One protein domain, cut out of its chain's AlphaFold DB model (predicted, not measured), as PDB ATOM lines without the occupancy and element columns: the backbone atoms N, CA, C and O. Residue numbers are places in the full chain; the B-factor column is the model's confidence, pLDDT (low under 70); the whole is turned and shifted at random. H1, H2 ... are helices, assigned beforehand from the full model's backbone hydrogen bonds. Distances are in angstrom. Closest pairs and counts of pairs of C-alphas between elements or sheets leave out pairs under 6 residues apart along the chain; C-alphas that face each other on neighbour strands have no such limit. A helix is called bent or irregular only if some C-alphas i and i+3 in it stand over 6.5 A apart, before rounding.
ATOM      1  N   LEU A  39     282.864 477.846 378.694       83.19
ATOM      2  CA  LEU A  39     283.035 478.700 379.871       83.19
ATOM      3  C   LEU A  39     281.699 479.308 380.300       83.19
ATOM      4  O   LEU A  39     281.332 479.199 381.463       83.19
ATOM      5  N   LYS A  40     280.939 479.876 379.353       84.94
ATOM      6  CA  LYS A  40     279.626 480.458 379.648       84.94
ATOM      7  C   LYS A  40     278.684 479.436 380.287       84.94
ATOM      8  O   LYS A  40     278.136 479.713 381.342       84.94
ATOM      9  N   LYS A  41     278.544 478.244 379.697       86.62
ATOM     10  CA  LYS A  41     277.686 477.180 380.248       86.62
ATOM     11  C   LYS A  41     278.150 476.695 381.623       86.62
ATOM     12  O   LYS A  41     277.320 476.385 382.469       86.62
ATOM     13  N   MET A  42     279.463 476.609 381.838       90.12
ATOM     14  CA  MET A  42     280.026 476.246 383.140       90.12
ATOM     15  C   MET A  42     279.699 477.311 384.192       90.12
ATOM     16  O   MET A  42     279.229 476.955 385.267       90.12
ATOM     17  N   LEU A  43     279.857 478.597 383.860       89.94
ATOM     18  CA  LEU A  43     279.511 479.712 384.744       89.94
ATOM     19  C   LEU A  43     278.003 479.818 385.002       89.94
ATOM     20  O   LEU A  43     277.617 480.096 386.130       89.94
ATOM     21  N   GLU A  44     277.154 479.553 384.003       89.81
ATOM     22  CA  GLU A  44     275.694 479.458 384.169       89.81
ATOM     23  C   GLU A  44     275.334 478.362 385.186       89.81
ATOM     24  O   GLU A  44     274.585 478.606 386.129       89.81
ATOM     25  N   ALA A  45     275.920 477.166 385.045       89.75
ATOM     26  CA  ALA A  45     275.690 476.061 385.975       89.75
ATOM     27  C   ALA A  45     276.244 476.350 387.382       89.75
ATOM     28  O   ALA A  45     275.584 476.057 388.378       89.75
ATOM     29  N   PHE A  46     277.436 476.945 387.467       90.88
ATOM     30  CA  PHE A  46     278.040 477.357 388.731       90.88
ATOM     31  C   PHE A  46     277.185 478.418 389.437       90.88
ATOM     32  O   PHE A  46     276.935 478.314 390.638       90.88
ATOM     33  N   TYR A  47     276.688 479.413 388.699       90.38
ATOM     34  CA  TYR A  47     275.832 480.454 389.255       90.38
ATOM     35  C   TYR A  47     274.526 479.868 389.802       90.38
ATOM     36  O   TYR A  47     274.181 480.112 390.957       90.38
ATOM     37  N   GLU A  48     273.817 479.059 389.014       88.69
ATOM     38  CA  GLU A  48     272.528 478.492 389.429       88.69
ATOM     39  C   GLU A  48     272.650 477.564 390.646       88.69
ATOM     40  O   GLU A  48     271.787 477.590 391.525       88.69
ATOM     41  N   ASN A  49     273.727 476.779 390.740       88.69
ATOM     42  CA  ASN A  49     273.870 475.774 391.795       88.69
ATOM     43  C   ASN A  49     274.617 476.273 393.038       88.69
ATOM     44  O   ASN A  49     274.263 475.890 394.148       88.69
ATOM     45  N   GLU A  50     275.639 477.119 392.895       88.00
ATOM     46  CA  GLU A  50     276.441 477.587 394.035       88.00
ATOM     47  C   GLU A  50     276.075 479.019 394.426       88.00
ATOM     48  O   GLU A  50     275.776 479.304 395.590       88.00
ATOM     49  N   VAL A  51     276.049 479.942 393.464       84.25
ATOM     50  CA  VAL A  51     275.854 481.368 393.765       84.25
ATOM     51  C   VAL A  51     274.418 481.637 394.233       84.25
ATOM     52  O   VAL A  51     274.196 482.216 395.300       84.25
ATOM     53  N   LYS A  52     273.436 481.156 393.473       82.94
ATOM     54  CA  LYS A  52     272.009 481.386 393.707       82.94
ATOM     55  C   LYS A  52     271.417 480.511 394.807       82.94
ATOM     56  O   LYS A  52     270.548 480.963 395.530       82.94
ATOM     57  N   GLN A  53     271.851 479.267 394.984       80.88
ATOM     58  CA  GLN A  53     271.284 478.436 396.059       80.88
ATOM     59  C   GLN A  53     272.003 478.656 397.388       80.88
ATOM     60  O   GLN A  53     271.364 478.780 398.433       80.88
ATOM     61  N   ARG A  54     273.337 478.722 397.367       74.44
ATOM     62  CA  ARG A  54     274.147 478.628 398.584       74.44
ATOM     63  C   ARG A  54     274.592 479.988 399.094       74.44
ATOM     64  O   ARG A  54     274.348 480.313 400.256       74.44
ATOM     65  N   LEU A  55     275.195 480.809 398.235       72.25
ATOM     66  CA  LEU A  55     275.597 482.166 398.622       72.25
ATOM     67  C   LEU A  55     274.378 483.048 398.894       72.25
ATOM     68  O   LEU A  55     274.365 483.787 399.875       72.25
ATOM     69  N   GLN A  56     273.326 482.930 398.087       70.06
ATOM     70  CA  GLN A  56     272.094 483.684 398.296       70.06
ATOM     71  C   GLN A  56     271.422 483.355 399.636       70.06
ATOM     72  O   GLN A  56     271.033 484.285 400.341       70.06
ATOM     73  N   ALA A  57     271.338 482.080 400.036       71.00
ATOM     74  CA  ALA A  57     270.785 481.695 401.340       71.00
ATOM     75  C   ALA A  57     271.579 482.306 402.507       71.00
ATOM     76  O   ALA A  57     271.012 482.703 403.526       71.00
ATOM     77  N   LEU A  58     272.894 482.446 402.339       67.62
ATOM     78  CA  LEU A  58     273.762 483.080 403.326       67.62
ATOM     79  C   LEU A  58     273.621 484.611 403.328       67.62
ATOM     80  O   LEU A  58     273.746 485.225 404.389       67.62
ATOM     81  N   ILE A  59     273.364 485.234 402.172       66.06
ATOM     82  CA  ILE A  59     273.340 486.695 401.965       66.06
ATOM     83  C   ILE A  59     271.942 487.319 402.172       66.06
ATOM     84  O   ILE A  59     271.855 488.465 402.616       66.06
ATOM     85  N   GLN A  60     270.845 486.598 401.914       63.94
ATOM     86  CA  GLN A  60     269.467 487.122 401.973       63.94
ATOM     87  C   GLN A  60     268.996 487.578 403.364       63.94
ATOM     88  O   GLN A  60     267.969 488.247 403.459       63.94
ATOM     89  N   ARG A  61     269.770 487.350 404.435       62.62
ATOM     90  CA  ARG A  61     269.521 487.984 405.746       62.62
ATOM     91  C   ARG A  61     269.487 489.528 405.698       62.62
ATOM     92  O   ARG A  61     269.075 490.130 406.682       62.62
ATOM     93  N   GLY A  62     269.888 490.162 404.587       58.84
ATOM     94  CA  GLY A  62     269.906 491.622 404.397       58.84
ATOM     95  C   GLY A  62     268.871 492.237 403.435       58.84
ATOM     96  O   GLY A  62     268.974 493.428 403.171       58.84
ATOM     97  N   GLY A  63     267.906 491.487 402.879       54.00
ATOM     98  CA  GLY A  63     266.718 492.064 402.206       54.00
ATOM     99  C   GLY A  63     266.878 492.744 400.827       54.00
ATOM    100  O   GLY A  63     265.912 493.327 400.346       54.00
ATOM    101  N   VAL A  64     268.037 492.670 400.160       57.03
ATOM    102  CA  VAL A  64     268.261 493.290 398.830       57.03
ATOM    103  C   VAL A  64     268.427 492.232 397.737       57.03
ATOM    104  O   VAL A  64     269.134 491.241 397.959       57.03
ATOM    105  N   ALA A  65     267.834 492.488 396.562       59.88
ATOM    106  CA  ALA A  65     267.916 491.662 395.355       59.88
ATOM    107  C   ALA A  65     269.363 491.264 395.005       59.88
ATOM    108  O   ALA A  65     270.322 491.989 395.298       59.88
ATOM    109  N   VAL A  66     269.503 490.061 394.452       66.44
ATOM    110  CA  VAL A  66     270.780 489.483 394.023       66.44
ATOM    111  C   VAL A  66     271.043 489.909 392.585       66.44
ATOM    112  O   VAL A  66     270.104 489.975 391.802       66.44
ATOM    113  N   GLU A  67     272.306 490.206 392.283       79.88
ATOM    114  CA  GLU A  67     272.804 490.466 390.927       79.88
ATOM    115  C   GLU A  67     272.335 489.376 389.961       79.88
ATOM    116  O   GLU A  67     272.487 488.185 390.256       79.88
ATOM    117  N   ASP A  68     271.762 489.768 388.826       84.62
ATOM    118  CA  ASP A  68     271.222 488.825 387.853       84.62
ATOM    119  C   ASP A  68     272.346 488.008 387.192       84.62
ATOM    120  O   ASP A  68     273.450 488.496 386.939       84.62
ATOM    121  N   MET A  69     272.059 486.746 386.856       86.38
ATOM    122  CA  MET A  69     273.031 485.823 386.246       86.38
ATOM    123  C   MET A  69     273.804 486.413 385.046       86.38
ATOM    124  O   MET A  69     275.013 486.191 384.967       86.38
ATOM    125  N   PRO A  70     273.178 487.135 384.090       87.19
ATOM    126  CA  PRO A  70     273.906 487.694 382.954       87.19
ATOM    127  C   PRO A  70     274.946 488.738 383.367       87.19
ATOM    128  O   PRO A  70     276.032 488.747 382.793       87.19
ATOM    129  N   GLU A  71     274.627 489.569 384.360       86.31
ATOM    130  CA  GLU A  71     275.520 490.601 384.895       86.31
ATOM    131  C   GLU A  71     276.696 489.953 385.628       86.31
ATOM    132  O   GLU A  71     277.848 490.236 385.303       86.31
ATOM    133  N   PHE A  72     276.420 488.946 386.465       88.50
ATOM    134  CA  PHE A  72     277.462 488.149 387.113       88.50
ATOM    135  C   PHE A  72     278.408 487.513 386.090       88.50
ATOM    136  O   PHE A  72     279.628 487.642 386.188       88.50
ATOM    137  N   ILE A  73     277.867 486.832 385.075       87.31
ATOM    138  CA  ILE A  73     278.689 486.188 384.045       87.31
ATOM    139  C   ILE A  73     279.497 487.236 383.285       87.31
ATOM    140  O   ILE A  73     280.668 486.991 383.003       87.31
ATOM    141  N   GLN A  74     278.914 488.388 382.956       85.81
ATOM    142  CA  GLN A  74     279.613 489.469 382.270       85.81
ATOM    143  C   GLN A  74     280.776 490.010 383.111       85.81
ATOM    144  O   GLN A  74     281.871 490.165 382.577       85.81
ATOM    145  N   THR A  75     280.580 490.207 384.414       85.25
ATOM    146  CA  THR A  75     281.629 490.634 385.351       85.25
ATOM    147  C   THR A  75     282.722 489.569 385.492       85.25
ATOM    148  O   THR A  75     283.916 489.852 385.421       85.25
ATOM    149  N   ILE A  76     282.358 488.290 385.580       85.88
ATOM    150  CA  ILE A  76     283.355 487.212 385.608       85.88
ATOM    151  C   ILE A  76     284.067 487.056 384.256       85.88
ATOM    152  O   ILE A  76     285.212 486.614 384.218       85.88
ATOM    153  N   THR A  77     283.450 487.462 383.145       81.44
ATOM    154  CA  THR A  77     284.012 487.398 381.783       81.44
ATOM    155  C   THR A  77     284.400 488.775 381.226       81.44
ATOM    156  O   THR A  77     284.394 488.957 380.012       81.44
ATOM    157  N   LEU A  78     284.770 489.716 382.113       62.84
ATOM    158  CA  LEU A  78     285.020 491.156 381.888       62.84
ATOM    159  C   LEU A  78     285.694 491.540 380.559       62.84
ATOM    160  O   LEU A  78     285.399 492.600 380.006       62.84
ATOM    161  N   LYS A  79     286.584 490.703 380.016       62.31
ATOM    162  CA  LYS A  79     287.115 490.881 378.662       62.31
ATOM    163  C   LYS A  79     286.254 490.116 377.664       62.31
ATOM    164  O   LYS A  79     286.239 488.883 377.647       62.31
ATOM    165  N   ALA A  80     285.576 490.856 376.784       50.28
ATOM    166  CA  ALA A  80     284.932 490.290 375.606       50.28
ATOM    167  C   ALA A  80     285.947 489.412 374.854       50.28
ATOM    168  O   ALA A  80     286.898 489.923 374.274       50.28
ATOM    169  N   GLY A  81     285.777 488.089 374.943       55.94
ATOM    170  CA  GLY A  81     286.708 487.119 374.361       55.94
ATOM    171  C   GLY A  81     287.249 486.074 375.337       55.94
ATOM    172  O   GLY A  81     287.803 485.081 374.874       55.94
ATOM    173  N   ASP A  82     287.066 486.225 376.655       63.09
ATOM    174  CA  ASP A  82     287.613 485.255 377.610       63.09
ATOM    175  C   ASP A  82     287.081 483.835 377.359       63.09
ATOM    176  O   ASP A  82     285.878 483.577 377.249       63.09
ATOM    177  N   THR A  83     288.022 482.898 377.229       64.81
ATOM    178  CA  THR A  83     287.743 481.484 376.934       64.81
ATOM    179  C   THR A  83     288.021 480.555 378.113       64.81
ATOM    180  O   THR A  83     287.545 479.420 378.115       64.81
ATOM    181  N   SER A  84     288.740 481.051 379.119       69.25
ATOM    182  CA  SER A  84     289.010 480.409 380.405       69.25
ATOM    183  C   SER A  84     289.244 481.486 381.460       69.25
ATOM    184  O   SER A  84     289.782 482.543 381.139       69.25
ATOM    185  N   VAL A  85     288.910 481.196 382.714       77.62
ATOM    186  CA  VAL A  85     289.224 482.053 383.861       77.62
ATOM    187  C   VAL A  85     289.859 481.156 384.927       77.62
ATOM    188  O   VAL A  85     289.251 480.156 385.316       77.62
ATOM    189  N   THR A  86     291.094 481.453 385.358       83.81
ATOM    190  CA  THR A  86     291.748 480.693 386.444       83.81
ATOM    191  C   THR A  86     290.952 480.839 387.740       83.81
ATOM    192  O   THR A  86     290.215 481.807 387.900       83.81
ATOM    193  N   THR A  87     291.124 479.937 388.708       86.31
ATOM    194  CA  THR A  87     290.477 480.083 390.025       86.31
ATOM    195  C   THR A  87     290.850 481.403 390.707       86.31
ATOM    196  O   THR A  87     289.986 482.070 391.261       86.31
ATOM    197  N   ILE A  88     292.117 481.824 390.621       84.31
ATOM    198  CA  ILE A  88     292.579 483.090 391.211       84.31
ATOM    199  C   ILE A  88     291.949 484.291 390.514       84.31
ATOM    200  O   ILE A  88     291.457 485.201 391.175       84.31
ATOM    201  N   GLU A  89     291.922 484.280 389.185       85.31
ATOM    202  CA  GLU A  89     291.305 485.347 388.403       85.31
ATOM    203  C   GLU A  89     289.792 485.400 388.633       85.31
ATOM    204  O   GLU A  89     289.225 486.476 388.791       85.31
ATOM    205  N   PHE A  90     289.142 484.240 388.732       90.06
ATOM    206  CA  PHE A  90     287.736 484.132 389.093       90.06
ATOM    207  C   PHE A  90     287.484 484.762 390.461       90.06
ATOM    208  O   PHE A  90     286.587 485.585 390.584       90.06
ATOM    209  N   VAL A  91     288.293 484.436 391.471       88.94
ATOM    210  CA  VAL A  91     288.153 484.987 392.824       88.94
ATOM    211  C   VAL A  91     288.426 486.495 392.857       88.94
ATOM    212  O   VAL A  91     287.717 487.225 393.546       88.94
ATOM    213  N   ARG A  92     289.395 486.992 392.080       87.81
ATOM    214  CA  ARG A  92     289.619 488.438 391.923       87.81
ATOM    215  C   ARG A  92     288.397 489.126 391.324       87.81
ATOM    216  O   ARG A  92     287.892 490.063 391.922       87.81
ATOM    217  N   ARG A  93     287.867 488.614 390.213       89.38
ATOM    218  CA  ARG A  93     286.675 489.176 389.552       89.38
ATOM    219  C   ARG A  93     285.412 489.010 390.381       89.38
ATOM    220  O   ARG A  93     284.522 489.846 390.331       89.38
ATOM    221  N   LEU A  94     285.336 487.954 391.188       89.94
ATOM    222  CA  LEU A  94     284.254 487.759 392.139       89.94
ATOM    223  C   LEU A  94     284.201 488.927 393.125       89.94
ATOM    224  O   LEU A  94     283.105 489.354 393.456       89.94
ATOM    225  N   ALA A  95     285.339 489.481 393.553       89.56
ATOM    226  CA  ALA A  95     285.375 490.656 394.428       89.56
ATOM    227  C   ALA A  95     284.741 491.913 393.802       89.56
ATOM    228  O   ALA A  95     284.265 492.776 394.543       89.56
ATOM    229  N   ASP A  96     284.705 491.997 392.470       88.19
ATOM    230  CA  ASP A  96     284.109 493.114 391.727       88.19
ATOM    231  C   ASP A  96     282.584 492.982 391.594       88.19
ATOM    232  O   ASP A  96     281.888 493.984 391.426       88.19
ATOM    233  N   THR A  97     282.053 491.763 391.729       88.88
ATOM    234  CA  THR A  97     280.604 491.497 391.735       88.88
ATOM    235  C   THR A  97     279.940 492.056 392.994       88.88
ATOM    236  O   THR A  97     280.560 492.166 394.060       88.88
ATOM    237  N   GLU A  98     278.638 492.333 392.933       86.12
ATOM    238  CA  GLU A  98     277.883 492.776 394.113       86.12
ATOM    239  C   GLU A  98     277.877 491.708 395.211       86.12
ATOM    240  O   GLU A  98     277.867 491.996 396.413       86.12
ATOM    241  N   ILE A  99     277.949 490.447 394.798       85.94
ATOM    242  CA  ILE A  99     278.046 489.293 395.681       85.94
ATOM    243  C   ILE A  99     279.378 489.307 396.443       85.94
ATOM    244  O   ILE A  99     279.382 489.181 397.671       85.94
ATOM    245  N   GLY A 100     280.499 489.527 395.754       87.38
ATOM    246  CA  GLY A 100     281.818 489.634 396.380       87.38
ATOM    247  C   GLY A 100     281.934 490.824 397.323       87.38
ATOM    248  O   GLY A 100     282.379 490.660 398.461       87.38
ATOM    249  N   LYS A 101     281.438 492.000 396.921       88.19
ATOM    250  CA  LYS A 101     281.398 493.184 397.796       88.19
ATOM    251  C   LYS A 101     280.642 492.910 399.098       88.19
ATOM    252  O   LYS A 101     281.056 493.381 400.157       88.19
ATOM    253  N   ARG A 102     279.554 492.128 399.057       83.12
ATOM    254  CA  ARG A 102     278.806 491.716 400.260       83.12
ATOM    255  C   ARG A 102     279.574 490.720 401.120       83.12
ATOM    256  O   ARG A 102     279.533 490.846 402.343       83.12
ATOM    257  N   ILE A 103     280.272 489.761 400.512       85.69
ATOM    258  CA  ILE A 103     281.151 488.838 401.245       85.69
ATOM    259  C   ILE A 103     282.220 489.644 401.988       85.69
ATOM    260  O   ILE A 103     282.347 489.497 403.198       85.69
ATOM    261  N   GLY A 104     282.897 490.577 401.315       84.94
ATOM    262  CA  GLY A 104     283.969 491.396 401.895       84.94
ATOM    263  C   GLY A 104     283.558 492.341 403.037       84.94
ATOM    264  O   GLY A 104     284.429 492.937 403.667       84.94
ATOM    265  N   ARG A 105     282.257 492.501 403.323       84.56
ATOM    266  CA  ARG A 105     281.751 493.265 404.483       84.56
ATOM    267  C   ARG A 105     281.598 492.419 405.754       84.56
ATOM    268  O   ARG A 105     281.257 492.971 406.797       84.56
ATOM    269  N   ARG A 106     281.793 491.099 405.676       82.06
ATOM    270  CA  ARG A 106     281.691 490.176 406.818       82.06
ATOM    271  C   ARG A 106     282.978 490.135 407.640       82.06
ATOM    272  O   ARG A 106     283.981 490.738 407.273       82.06
ATOM    273  N   ALA A 107     282.933 489.410 408.758       78.19
ATOM    274  CA  ALA A 107     284.115 489.118 409.561       78.19
ATOM    275  C   ALA A 107     285.144 488.303 408.755       78.19
ATOM    276  O   ALA A 107     284.773 487.435 407.964       78.19
ATOM    277  N   ASP A 108     286.433 488.562 408.982       80.00
ATOM    278  CA  ASP A 108     287.527 487.996 408.179       80.00
ATOM    279  C   ASP A 108     287.524 486.461 408.126       80.00
ATOM    280  O   ASP A 108     287.806 485.881 407.080       80.00
ATOM    281  N   ASN A 109     287.166 485.799 409.228       81.75
ATOM    282  CA  ASN A 109     287.076 484.341 409.306       81.75
ATOM    283  C   ASN A 109     285.918 483.767 408.471       81.75
ATOM    284  O   ASN A 109     286.066 482.709 407.866       81.75
ATOM    285  N   GLU A 110     284.773 484.454 408.414       81.12
ATOM    286  CA  GLU A 110     283.658 484.063 407.546       81.12
ATOM    287  C   GLU A 110     284.019 484.250 406.073       81.12
ATOM    288  O   GLU A 110     283.683 483.400 405.250       81.12
ATOM    289  N   VAL A 111     284.724 485.336 405.739       83.25
ATOM    290  CA  VAL A 111     285.212 485.585 404.376       83.25
ATOM    291  C   VAL A 111     286.130 484.458 403.926       83.25
ATOM    292  O   VAL A 111     285.914 483.902 402.854       83.25
ATOM    293  N   ASP A 112     287.102 484.074 404.753       86.62
ATOM    294  CA  ASP A 112     288.074 483.040 404.395       86.62
ATOM    295  C   ASP A 112     287.402 481.691 404.098       86.62
ATOM    296  O   ASP A 112     287.671 481.085 403.061       86.62
ATOM    297  N   VAL A 113     286.459 481.258 404.943       86.31
ATOM    298  CA  VAL A 113     285.717 479.998 404.740       86.31
ATOM    299  C   VAL A 113     284.857 480.041 403.473       86.31
ATOM    300  O   VAL A 113     284.774 479.049 402.745       86.31
ATOM    301  N   LEU A 114     284.205 481.174 403.197       85.81
ATOM    302  CA  LEU A 114     283.367 481.323 402.006       85.81
ATOM    303  C   LEU A 114     284.199 481.324 400.726       85.81
ATOM    304  O   LEU A 114     283.811 480.668 399.761       85.81
ATOM    305  N   ILE A 115     285.332 482.027 400.718       89.19
ATOM    306  CA  ILE A 115     286.208 482.107 399.546       89.19
ATOM    307  C   ILE A 115     286.884 480.768 399.268       89.19
ATOM    308  O   ILE A 115     286.877 480.347 398.113       89.19
ATOM    309  N   ASP A 116     287.372 480.062 400.291       88.75
ATOM    310  CA  ASP A 116     287.955 478.726 400.112       88.75
ATOM    311  C   ASP A 116     286.920 477.756 399.507       88.75
ATOM    312  O   ASP A 116     287.191 477.093 398.505       88.75
ATOM    313  N   GLY A 117     285.692 477.735 400.041       87.75
ATOM    314  CA  GLY A 117     284.628 476.867 399.528       87.75
ATOM    315  C   GLY A 117     284.168 477.218 398.108       87.75
ATOM    316  O   GLY A 117     283.885 476.326 397.308       87.75
ATOM    317  N   VAL A 118     284.099 478.509 397.774       89.75
ATOM    318  CA  VAL A 118     283.738 478.988 396.430       89.75
ATOM    319  C   VAL A 118     284.836 478.671 395.414       89.75
ATOM    320  O   VAL A 118     284.529 478.204 394.317       89.75
ATOM    321  N   ALA A 119     286.103 478.877 395.777       88.69
ATOM    322  CA  ALA A 119     287.252 478.574 394.931       88.69
ATOM    323  C   ALA A 119     287.349 477.072 394.622       88.69
ATOM    324  O   ALA A 119     287.496 476.692 393.459       88.69
ATOM    325  N   GLU A 120     287.191 476.217 395.638       90.25
ATOM    326  CA  GLU A 120     287.209 474.759 395.474       90.25
ATOM    327  C   GLU A 120     286.095 474.279 394.532       90.25
ATOM    328  O   GLU A 120     286.331 473.468 393.629       90.25
ATOM    329  N   ARG A 121     284.877 474.810 394.697       88.81
ATOM    330  CA  ARG A 121     283.742 474.452 393.838       88.81
ATOM    331  C   ARG A 121     283.936 474.941 392.419       88.81
ATOM    332  O   ARG A 121     283.711 474.174 391.488       88.81
ATOM    333  N   TYR A 122     284.409 476.166 392.234       89.25
ATOM    334  CA  TYR A 122     284.743 476.662 390.906       89.25
ATOM    335  C   TYR A 122     285.740 475.734 390.191       89.25
ATOM    336  O   TYR A 122     285.528 475.355 389.038       89.25
ATOM    337  N   GLU A 123     286.780 475.275 390.894       86.44
ATOM    338  CA  GLU A 123     287.754 474.327 390.347       86.44
ATOM    339  C   GLU A 123     287.144 472.944 390.052       86.44
ATOM    340  O   GLU A 123     287.495 472.300 389.060       86.44
ATOM    341  N   GLU A 124     286.198 472.472 390.865       87.06
ATOM    342  CA  GLU A 124     285.429 471.253 390.595       87.06
ATOM    343  C   GLU A 124     284.595 471.369 389.306       87.06
ATOM    344  O   GLU A 124     284.708 470.509 388.425       87.06
ATOM    345  N   TYR A 125     283.822 472.448 389.152       85.94
ATOM    346  CA  TYR A 125     283.040 472.723 387.942       85.94
ATOM    347  C   TYR A 125     283.942 472.871 386.712       85.94
ATOM    348  O   TYR A 125     283.641 472.309 385.655       85.94
ATOM    349  N   GLY A 126     285.086 473.546 386.856       81.12
ATOM    350  CA  GLY A 126     286.113 473.639 385.820       81.12
ATOM    351  C   GLY A 126     286.622 472.262 385.389       81.12
ATOM    352  O   GLY A 126     286.598 471.933 384.201       81.12
ATOM    353  N   ARG A 127     287.001 471.395 386.343       81.88
ATOM    354  CA  ARG A 127     287.448 470.019 386.053       81.88
ATOM    355  C   ARG A 127     286.374 469.202 385.333       81.88
ATOM    356  O   ARG A 127     286.695 468.507 384.366       81.88
ATOM    357  N   GLN A 128     285.117 469.285 385.768       78.88
ATOM    358  CA  GLN A 128     284.003 468.572 385.135       78.88
ATOM    359  C   GLN A 128     283.739 469.072 383.705       78.88
ATOM    360  O   GLN A 128     283.628 468.265 382.776       78.88
ATOM    361  N   LYS A 317     292.387 483.676 399.021       88.19
ATOM    362  CA  LYS A 317     291.961 484.629 400.058       88.19
ATOM    363  C   LYS A 317     292.696 485.957 399.963       88.19
ATOM    364  O   LYS A 317     292.079 487.018 400.073       88.19
ATOM    365  N   ILE A 318     294.009 485.910 399.737       84.94
ATOM    366  CA  ILE A 318     294.838 487.109 399.573       84.94
ATOM    367  C   ILE A 318     294.418 487.840 398.301       84.94
ATOM    368  O   ILE A 318     294.234 489.058 398.336       84.94
ATOM    369  N   ALA A 319     294.202 487.110 397.206       83.06
ATOM    370  CA  ALA A 319     293.747 487.680 395.943       83.06
ATOM    371  C   ALA A 319     292.383 488.382 396.093       83.06
ATOM    372  O   ALA A 319     292.240 489.535 395.684       83.06
ATOM    373  N   PHE A 320     291.421 487.737 396.763       87.88
ATOM    374  CA  PHE A 320     290.103 488.313 397.052       87.88
ATOM    375  C   PHE A 320     290.190 489.577 397.917       87.88
ATOM    376  O   PHE A 320     289.677 490.633 397.547       87.88
ATOM    377  N   LYS A 321     290.866 489.495 399.071       87.69
ATOM    378  CA  LYS A 321     290.996 490.614 400.021       87.69
ATOM    379  C   LYS A 321     291.728 491.803 399.395       87.69
ATOM    380  O   LYS A 321     291.370 492.950 399.664       87.69
ATOM    381  N   THR A 322     292.718 491.539 398.544       86.31
ATOM    382  CA  THR A 322     293.443 492.578 397.797       86.31
ATOM    383  C   THR A 322     292.522 493.291 396.808       86.31
ATOM    384  O   THR A 322     292.502 494.521 396.797       86.31
ATOM    385  N   ALA A 323     291.707 492.550 396.048       83.38
ATOM    386  CA  ALA A 323     290.738 493.126 395.114       83.38
ATOM    387  C   ALA A 323     289.647 493.944 395.834       83.38
ATOM    388  O   ALA A 323     289.409 495.098 395.483       83.38
ATOM    389  N   ILE A 324     289.073 493.428 396.931       87.94
ATOM    390  CA  ILE A 324     288.108 494.178 397.761       87.94
ATOM    391  C   ILE A 324     288.716 495.478 398.304       87.94
ATOM    392  O   ILE A 324     288.056 496.520 398.314       87.94
TER     393      ILE A 324
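Overview. This is residues 39 to 128 and 317 to 324 of the 348 residues of an uncharacterized protein of Olavius algarvensis associated proteobacterium Delta 3 (UniProt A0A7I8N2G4). Look first for two long helices, H1 and H5, side by side and running opposite ways, touching over only part of their lengths. The short helices H2, H3, H4 and H6 gather along one side of this pair, with H3 between H2 and H6. The printed part has 98 residues, with six named helices in the order H1 to H6 and no named strand: all helix. It is compact, with a radius of gyration of the C-alphas of 12.5 A, and spans 34 by 27 by 23 A.

Along the chain. Find C-alpha 39 at (283.035, 478.700, 379.871); from there H1 runs 30.7 A to residue 62, with a kink of 46 degrees near residue 52. H1 is only just irregular: C-alphas 58 and 61 are 6.9 A apart. Next come H2, residues 69 to 76, H3, residues 87 to 96, 14.6 A, and H4, residues 98 to 103. H5, residues 108 to 128, runs 30.3 A; H6, residues 317 to 324, ends at C-alpha 324 (288.108, 494.178, 397.761).

Arrangement. H1 touches H5 with residues 42 to 50 alone, at a shallow tilt of 24 degrees, opposite ways; the closest C-alphas, of Met 42 and Tyr 125, are 6.7 A apart. H1 touches H2 at Leu 43 and Ile 73, closest C-alphas 6.6 A apart. H3 touches H2, H5 and H6; its closest C-alphas with H6, of Arg 92 and Phe 320, are 5.2 A apart. H4 is close to H3 but not clearly touching; the closest C-alphas, of Leu 94 and Gly 100, are 5.2 A apart. In H2, H4, H5 and H6 every O i to N i+4 pair is within hydrogen-bond range; H1 has 14 of 20, H3 5 of 6.

Size, cuts and confidence. The farthest C-alphas, of Arg 61 and Gly 81, are 35.8 A apart. Residues 129 to 316 are not printed; C-alphas 128 and 317 are 23.3 A apart. Of the links printed whole, none is long. Look for pLDDT under 70 at residues 58 to 66 and 78 to 84.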